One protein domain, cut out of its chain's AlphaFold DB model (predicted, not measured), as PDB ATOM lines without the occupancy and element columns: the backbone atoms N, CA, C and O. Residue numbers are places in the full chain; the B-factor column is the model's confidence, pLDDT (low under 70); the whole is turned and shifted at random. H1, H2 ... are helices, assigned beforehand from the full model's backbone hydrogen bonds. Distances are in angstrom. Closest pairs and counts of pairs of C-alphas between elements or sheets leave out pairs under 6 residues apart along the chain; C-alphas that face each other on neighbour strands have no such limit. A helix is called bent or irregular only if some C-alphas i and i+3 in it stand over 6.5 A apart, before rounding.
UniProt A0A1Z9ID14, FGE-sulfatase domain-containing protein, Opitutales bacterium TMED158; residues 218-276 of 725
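What this domain is: This is residues 218 to 276 of the 725 residues of the protein "FGE-sulfatase domain-containing protein" of Opitutales bacterium TMED158 (UniProt A0A1Z9ID14). One kinked helix, H3, makes the core, with H1 packed on it at a steep angle and the short H4 and H5 folding back over it after its far end. H1 and H3 are the two arms of a wide U, and the chain between them swings out to the short H2, which sits at the far end of this loop away from the other helices. After H5 a tail without a named element, residues 270 to 276, ends the printed part. The printed part has 59 residues with five named helices, H1 to H5 in order along the chain, and no named strand; its class is all helix. It is compact, with a radius of gyration of the C-alphas of 11.4 A, and spans 32 by 26 by 15 A.

Where its parts are: The printed part begins with H1, residues 218 to 227, which measures 14.2 A from first to last C-alpha; C-alpha 218 is at (191.485, 186.040, 217.817). H2, residues 232 to 236, measures 8.1 A, and its C-alpha 236 is at (215.618, 184.584, 226.737). H3, residues 241 to 257, is the longest helix by residues, with 17, and measures 19.0 A. It has a kink of 88 degrees near residue 251 and is irregular: C-alphas 251 and 254 are 9.1 A apart, where about 5 A is found in a regular helix. H4, residues 259 to 263, measures 6.1 A. H5, residues 265 to 269, measures 6.4 A and ends with C-alpha 269 at (204.272, 200.189, 224.283).

How they stand to each other: H3 is the hub and touches three helices, H1, H4 and H5. H1 touches H3 with 6 pairs of C-alphas within 8 A, the closest being those of Leu 224 and Arg 242, 6.8 A apart. Their lines stand at a steep tilt of 41 degrees, and they run opposite ways; the line of the irregular H3 is a rough one. H5 touches H3 with 10 pairs, and the closest C-alphas are those of Ala 245 and Val 269, 5.9 A apart. H4 and H3 only just touch, with 3 pairs of C-alphas within 8 A; the closest are those of Gly 256 and Leu 262, 6.4 A apart. H3 touches H4 with residues 249 to 256 alone. H4 and H5 meet only through their link. H1 and H4 are near each other, with 9 pairs of C-alphas within 10 A, while H1 and H5 are apart. H2 touches no helix and is apart from H1, H3, H4 and H5. In H1, H4 and H5 every O i to N i+4 pair is within hydrogen-bond range; in H3 it is 8 of 13, and in H2 0 of 1, beside 1 of 2 O i to N i+3 pairs.

The domain as a whole: The two C-alphas farthest apart are those of Leu 236 and Arg 254, at 32.3 A, and the first and last printed C-alphas, of Glu 218 and Arg 276, are 24.3 A apart. The centre of H3 is nearest to the mean of the C-alphas, at 5.6 A, and that of H2 is farthest from it, at 16.7 A. The printed part has no cut. The four links between the helices are tight, with 4 residues between H1 and H2, 4 between H2 and H3, and 1 in each of the other two. The mean pLDDT of the printed part is 73.6. The model's confidence is low, under 70, at 18 residues: residues 230 to 239, residue 268 and residues 270 to 276. H2 has a mean pLDDT of 56 and H1 one of 89.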
ATOM      1  N   GLU A 218     190.660 186.719 218.820       90.75
ATOM      2  CA  GLU A 218     191.485 186.040 217.817       90.75
ATOM      3  C   GLU A 218     192.018 186.996 216.733       90.75
ATOM      4  O   GLU A 218     193.113 186.798 216.199       90.75
ATOM      5  N   GLN A 219     191.257 188.040 216.396       92.56
ATOM      6  CA  GLN A 219     191.660 189.060 215.424       92.56
ATOM      7  C   GLN A 219     192.655 190.050 216.034       92.56
ATOM      8  O   GLN A 219     193.606 190.450 215.359       92.56
ATOM      9  N   ILE A 220     192.471 190.408 217.307       90.94
ATOM     10  CA  ILE A 220     193.431 191.211 218.075       90.94
ATOM     11  C   ILE A 220     194.768 190.468 218.169       90.94
ATOM     12  O   ILE A 220     195.813 191.017 217.816       90.94
ATOM     13  N   ASP A 221     194.740 189.191 218.553       88.56
ATOM     14  CA  ASP A 221     195.924 188.340 218.625       88.56
ATOM     15  C   ASP A 221     196.636 188.255 217.280       88.56
ATOM     16  O   ASP A 221     197.864 188.356 217.205       88.56
ATOM     17  N   LEU A 222     195.887 188.060 216.192       89.56
ATOM     18  CA  LEU A 222     196.458 188.030 214.851       89.56
ATOM     19  C   LEU A 222     197.121 189.368 214.504       89.56
ATOM     20  O   LEU A 222     198.247 189.368 214.003       89.56
ATOM     21  N   TYR A 223     196.477 190.492 214.822       90.12
ATOM     22  CA  TYR A 223     197.042 191.822 214.600       90.12
ATOM     23  C   TYR A 223     198.370 191.991 215.348       90.12
ATOM     24  O   TYR A 223     199.384 192.362 214.752       90.12
ATOM     25  N   LEU A 224     198.403 191.630 216.633       87.75
ATOM     26  CA  LEU A 224     199.608 191.688 217.459       87.75
ATOM     27  C   LEU A 224     200.702 190.725 216.991       87.75
ATOM     28  O   LEU A 224     201.881 191.057 217.076       87.75
ATOM     29  N   ASN A 225     200.338 189.556 216.453       86.88
ATOM     30  CA  ASN A 225     201.284 188.635 215.818       86.88
ATOM     31  C   ASN A 225     201.967 189.242 214.594       86.88
ATOM     32  O   ASN A 225     203.156 188.999 214.389       86.88
ATOM     33  N   LEU A 226     201.209 189.969 213.772       86.94
ATOM     34  CA  LEU A 226     201.734 190.628 212.580       86.94
ATOM     35  C   LEU A 226     202.568 191.857 212.956       86.94
ATOM     36  O   LEU A 226     203.610 192.095 212.348       86.94
ATOM     37  N   ARG A 227     202.142 192.621 213.971       85.88
ATOM     38  CA  ARG A 227     202.836 193.838 214.414       85.88
ATOM     39  C   ARG A 227     204.125 193.543 215.180       85.88
ATOM     40  O   ARG A 227     205.141 194.163 214.884       85.88
ATOM     41  N   TYR A 228     204.080 192.593 216.114       85.12
ATOM     42  CA  TYR A 228     205.193 192.199 216.982       85.12
ATOM     43  C   TYR A 228     205.500 190.699 216.801       85.12
ATOM     44  O   TYR A 228     205.124 189.851 217.630       85.12
ATOM     45  N   PRO A 229     206.137 190.327 215.673       79.50
ATOM     46  CA  PRO A 229     206.498 188.944 215.401       79.50
ATOM     47  C   PRO A 229     207.537 188.446 216.413       79.50
ATOM     48  O   PRO A 229     208.497 189.138 216.737       79.50
ATOM     49  N   LYS A 230     207.367 187.210 216.897       69.88
ATOM     50  CA  LYS A 230     208.290 186.604 217.871       69.88
ATOM     51  C   LYS A 230     209.682 186.436 217.257       69.88
ATOM     52  O   LYS A 230     209.848 185.694 216.285       69.88
ATOM     53  N   HIS A 231     210.691 187.050 217.862       66.56
ATOM     54  CA  HIS A 231     212.090 186.857 217.511       66.56
ATOM     55  C   HIS A 231     212.759 185.830 218.428       66.56
ATOM     56  O   HIS A 231     212.408 185.643 219.588       66.56
ATOM     57  N   TRP A 232     213.798 185.163 217.918       57.94
ATOM     58  CA  TRP A 232     214.561 184.167 218.684       57.94
ATOM     59  C   TRP A 232     215.196 184.737 219.969       57.94
ATOM     60  O   TRP A 232     215.492 183.982 220.892       57.94
ATOM     61  N   LYS A 233     215.391 186.063 220.038       55.38
ATOM     62  CA  LYS A 233     215.894 186.775 221.221       55.38
ATOM     63  C   LYS A 233     214.853 186.893 222.342       55.38
ATOM     64  O   LYS A 233     215.246 186.997 223.499       55.38
ATOM     65  N   ASP A 234     213.565 186.784 222.024       57.19
ATOM     66  CA  ASP A 234     212.452 186.930 222.977       57.19
ATOM     67  C   ASP A 234     212.267 185.682 223.855       57.19
ATOM     68  O   ASP A 234     211.579 185.704 224.870       57.19
ATOM     69  N   VAL A 235     212.932 184.579 223.500       55.41
ATOM     70  CA  VAL A 235     212.927 183.310 224.245       55.41
ATOM     71  C   VAL A 235     213.817 183.379 225.504       55.41
ATOM     72  O   VAL A 235     213.755 182.501 226.360       55.41
ATOM     73  N   LEU A 236     214.633 184.433 225.655       53.78
ATOM     74  CA  LEU A 236     215.618 184.584 226.737       53.78
ATOM     75  C   LEU A 236     215.084 185.286 228.008       53.78
ATOM     76  O   LEU A 236     215.875 185.624 228.887       53.78
ATOM     77  N   GLY A 237     213.764 185.453 228.153       49.69
ATOM     78  CA  GLY A 237     213.132 185.730 229.453       49.69
ATOM     79  C   GLY A 237     213.006 187.200 229.881       49.69
ATOM     80  O   GLY A 237     212.837 187.461 231.070       49.69
ATOM     81  N   LYS A 238     213.056 188.162 228.951       47.97
ATOM     82  CA  LYS A 238     212.491 189.508 229.172       47.97
ATOM     83  C   LYS A 238     211.099 189.560 228.543       47.97
ATOM     84  O   LYS A 238     210.929 188.982 227.473       47.97
ATOM     85  N   ALA A 239     210.142 190.235 229.189       56.12
ATOM     86  CA  ALA A 239     208.859 190.554 228.562       56.12
ATOM     87  C   ALA A 239     209.150 191.228 227.216       56.12
ATOM     88  O   ALA A 239     209.880 192.221 227.172       56.12
ATOM     89  N   ASN A 240     208.692 190.617 226.129       71.94
ATOM     90  CA  ASN A 240     208.877 191.180 224.798       71.94
ATOM     91  C   ASN A 240     207.826 192.288 224.584       71.94
ATOM     92  O   ASN A 240     206.799 192.317 225.262       71.94
ATOM     93  N   GLU A 241     208.083 193.219 223.661       74.62
ATOM     94  CA  GLU A 241     207.175 194.339 223.326       74.62
ATOM     95  C   GLU A 241     205.735 193.873 223.075       74.62
ATOM     96  O   GLU A 241     204.767 194.566 223.378       74.62
ATOM     97  N   ARG A 242     205.592 192.646 222.577       79.69
ATOM     98  CA  ARG A 242     204.310 192.005 222.339       79.69
ATOM     99  C   ARG A 242     203.549 191.683 223.626       79.69
ATOM    100  O   ARG A 242     202.356 191.955 223.683       79.69
ATOM    101  N   ASP A 243     204.191 191.092 224.630       78.44
ATOM    102  CA  ASP A 243     203.550 190.780 225.914       78.44
ATOM    103  C   ASP A 243     203.080 192.077 226.595       78.44
ATOM    104  O   ASP A 243     202.003 192.118 227.191       78.44
ATOM    105  N   LEU A 244     203.849 193.162 226.433       78.88
ATOM    106  CA  LEU A 244     203.445 194.495 226.874       78.88
ATOM    107  C   LEU A 244     202.229 195.002 226.083       78.88
ATOM    108  O   LEU A 244     201.259 195.440 226.693       78.88
ATOM    109  N   ALA A 245     202.237 194.887 224.751       81.50
ATOM    110  CA  ALA A 245     201.113 195.279 223.899       81.50
ATOM    111  C   ALA A 245     199.815 194.527 224.245       81.50
ATOM    112  O   ALA A 245     198.755 195.147 224.317       81.50
ATOM    113  N   ILE A 246     199.899 193.216 224.513       81.50
ATOM    114  CA  ILE A 246     198.761 192.396 224.963       81.50
ATOM    115  C   ILE A 246     198.216 192.949 226.280       81.50
ATOM    116  O   ILE A 246     197.035 193.276 226.357       81.50
ATOM    117  N   ALA A 247     199.079 193.154 227.280       79.38
ATOM    118  CA  ALA A 247     198.661 193.701 228.569       79.38
ATOM    119  C   ALA A 247     198.007 195.093 228.436       79.38
ATOM    120  O   ALA A 247     197.054 195.406 229.153       79.38
ATOM    121  N   ARG A 248     198.479 195.934 227.501       78.69
ATOM    122  CA  ARG A 248     197.857 197.236 227.205       78.69
ATOM    123  C   ARG A 248     196.483 197.091 226.551       78.69
ATOM    124  O   ARG A 248     195.563 197.809 226.933       78.69
ATOM    125  N   ILE A 249     196.311 196.168 225.608       80.81
ATOM    126  CA  ILE A 249     195.014 195.947 224.951       80.81
ATOM    127  C   ILE A 249     193.991 195.333 225.900       80.81
ATOM    128  O   ILE A 249     192.847 195.778 225.919       80.81
ATOM    129  N   GLU A 250     194.399 194.401 226.756       80.12
ATOM    130  CA  GLU A 250     193.520 193.875 227.803       80.12
ATOM    131  C   GLU A 250     193.032 195.000 228.734       80.12
ATOM    132  O   GLU A 250     191.862 195.031 229.118       80.12
ATOM    133  N   SER A 251     193.890 195.988 229.028       74.56
ATOM    134  CA  SER A 251     193.507 197.163 229.825       74.56
ATOM    135  C   SER A 251     192.555 198.134 229.105       74.56
ATOM    136  O   SER A 251     191.792 198.832 229.771       74.56
ATOM    137  N   LEU A 252     192.538 198.137 227.763       73.06
ATOM    138  CA  LEU A 252     191.616 198.931 226.934       73.06
ATOM    139  C   LEU A 252     190.170 198.403 226.975       73.06
ATOM    140  O   LEU A 252     189.233 199.133 226.625       73.06
ATOM    141  N   GLY A 253     189.958 197.142 227.364       78.25
ATOM    142  CA  GLY A 253     188.646 196.497 227.319       78.25
ATOM    143  C   GLY A 253     187.992 196.667 225.943       78.25
ATOM    144  O   GLY A 253     188.626 196.456 224.913       78.25
ATOM    145  N   ARG A 254     186.739 197.148 225.901       75.00
ATOM    146  CA  ARG A 254     185.975 197.294 224.645       75.00
ATOM    147  C   ARG A 254     186.653 198.197 223.597       75.00
ATOM    148  O   ARG A 254     186.489 197.965 222.402       75.00
ATOM    149  N   LEU A 255     187.419 199.205 224.021       74.31
ATOM    150  CA  LEU A 255     188.163 200.082 223.106       74.31
ATOM    151  C   LEU A 255     189.232 199.304 222.320       74.31
ATOM    152  O   LEU A 255     189.455 199.588 221.145       74.31
ATOM    153  N   GLY A 256     189.833 198.277 222.930       75.50
ATOM    154  CA  GLY A 256     190.893 197.459 222.333       75.50
ATOM    155  C   GLY A 256     190.444 196.671 221.101       75.50
ATOM    156  O   GLY A 256     191.260 196.309 220.261       75.50
ATOM    157  N   HIS A 257     189.136 196.490 220.929       84.06
ATOM    158  CA  HIS A 257     188.550 195.801 219.781       84.06
ATOM    159  C   HIS A 257     188.402 196.701 218.539       84.06
ATOM    160  O   HIS A 257     187.895 196.251 217.507       84.06
ATOM    161  N   ARG A 258     188.807 197.980 218.605       82.62
ATOM    162  CA  ARG A 258     188.740 198.918 217.472       82.62
ATOM    163  C   ARG A 258     190.085 198.999 216.738       82.62
ATOM    164  O   ARG A 258     191.068 199.439 217.335       82.62
ATOM    165  N   PRO A 259     190.135 198.689 215.428       84.94
ATOM    166  CA  PRO A 259     191.360 198.752 214.628       84.94
ATOM    167  C   PRO A 259     192.096 200.096 214.678       84.94
ATOM    168  O   PRO A 259     193.323 200.106 214.723       84.94
ATOM    169  N   LEU A 260     191.376 201.226 214.718       80.12
ATOM    170  CA  LEU A 260     191.994 202.549 214.865       80.12
ATOM    171  C   LEU A 260     192.853 202.651 216.136       80.12
ATOM    172  O   LEU A 260     193.980 203.128 216.068       80.12
ATOM    173  N   LEU A 261     192.361 202.157 217.273       77.69
ATOM    174  CA  LEU A 261     193.098 202.216 218.538       77.69
ATOM    175  C   LEU A 261     194.238 201.195 218.573       77.69
ATOM    176  O   LEU A 261     195.330 201.517 219.032       77.69
ATOM    177  N   LEU A 262     194.037 200.012 217.984       82.31
ATOM    178  CA  LEU A 262     195.120 199.049 217.761       82.31
ATOM    179  C   LEU A 262     196.246 199.637 216.900       82.31
ATOM    180  O   LEU A 262     197.413 199.352 217.147       82.31
ATOM    181  N   SER A 263     195.927 200.497 215.928       78.62
ATOM    182  CA  SER A 263     196.941 201.168 215.104       78.62
ATOM    183  C   SER A 263     197.820 202.151 215.886       78.62
ATOM    184  O   SER A 263     198.934 202.430 215.456       78.62
ATOM    185  N   MET A 264     197.347 202.616 217.047       77.19
ATOM    186  CA  MET A 264     198.055 203.529 217.949       77.19
ATOM    187  C   MET A 264     198.792 202.797 219.084       77.19
ATOM    188  O   MET A 264     199.392 203.446 219.937       77.19
ATOM    189  N   ILE A 265     198.776 201.457 219.112       77.94
ATOM    190  CA  ILE A 265     199.319 200.664 220.227       77.94
ATOM    191  C   ILE A 265     200.816 200.891 220.471       77.94
ATOM    192  O   ILE A 265     201.266 200.775 221.605       77.94
ATOM    193  N   GLU A 266     201.587 201.251 219.442       75.00
ATOM    194  CA  GLU A 266     203.032 201.485 219.571       75.00
ATOM    195  C   GLU A 266     203.353 202.605 220.561       75.00
ATOM    196  O   GLU A 266     204.217 202.444 221.417       75.00
ATOM    197  N   TYR A 267     202.552 203.670 220.556       70.81
ATOM    198  CA  TYR A 267     202.709 204.787 221.482       70.81
ATOM    199  C   TYR A 267     202.418 204.401 222.940       70.81
ATOM    200  O   TYR A 267     202.866 205.078 223.860       70.81
ATOM    201  N   LEU A 268     201.689 203.303 223.167       69.25
ATOM    202  CA  LEU A 268     201.403 202.761 224.501       69.25
ATOM    203  C   LEU A 268     202.453 201.747 224.975       69.25
ATOM    204  O   LEU A 268     202.529 201.454 226.174       69.25
ATOM    205  N   VAL A 269     203.216 201.182 224.038       70.88
ATOM    206  CA  VAL A 269     204.272 200.189 224.283       70.88
ATOM    207  C   VAL A 269     205.620 200.878 224.498       70.88
ATOM    208  O   VAL A 269     206.354 200.466 225.391       70.88
ATOM    209  N   ASP A 270     205.905 201.953 223.757       62.25
ATOM    210  CA  ASP A 270     207.174 202.694 223.819       62.25
ATOM    211  C   ASP A 270     207.266 203.680 225.006       62.25
ATOM    212  O   ASP A 270     208.315 204.279 225.242       62.25
ATOM    213  N   GLY A 271     206.182 203.862 225.767       56.03
ATOM    214  CA  GLY A 271     206.147 204.748 226.933       56.03
ATOM    215  C   GLY A 271     206.846 204.162 228.170       56.03
ATOM    216  O   GLY A 271     206.539 203.047 228.592       56.03
ATOM    217  N   ASP A 272     207.726 204.948 228.806       45.56
ATOM    218  CA  ASP A 272     208.459 204.581 230.035       45.56
ATOM    219  C   ASP A 272     207.545 204.401 231.270       45.56
ATOM    220  O   ASP A 272     207.927 203.763 232.257       45.56
ATOM    221  N   GLU A 273     206.319 204.939 231.240       51.62
ATOM    222  CA  GLU A 273     205.373 204.829 232.348       51.62
ATOM    223  C   GLU A 273     204.444 203.613 232.220       51.62
ATOM    224  O   GLU A 273     203.799 203.342 231.204       51.62
ATOM    225  N   ALA A 274     204.312 202.863 233.316       52.78
ATOM    226  CA  ALA A 274     203.297 201.830 233.428       52.78
ATOM    227  C   ALA A 274     201.903 202.481 233.395       52.78
ATOM    228  O   ALA A 274     201.442 202.935 234.435       52.78
ATOM    229  N   ILE A 275     201.228 202.494 232.239       62.34
ATOM    230  CA  ILE A 275     199.786 202.779 232.139       62.34
ATOM    231  C   ILE A 275     199.060 201.855 233.125       62.34
ATOM    232  O   ILE A 275     199.161 200.630 233.009       62.34
ATOM    233  N   ARG A 276     198.422 202.430 234.147       61.38
ATOM    234  CA  ARG A 276     197.841 201.670 235.270       61.38
ATOM    235  C   ARG A 276     196.342 201.456 235.124       61.38
ATOM    236  O   ARG A 276     195.805 200.557 235.762       61.38
TER     237      ARG A 276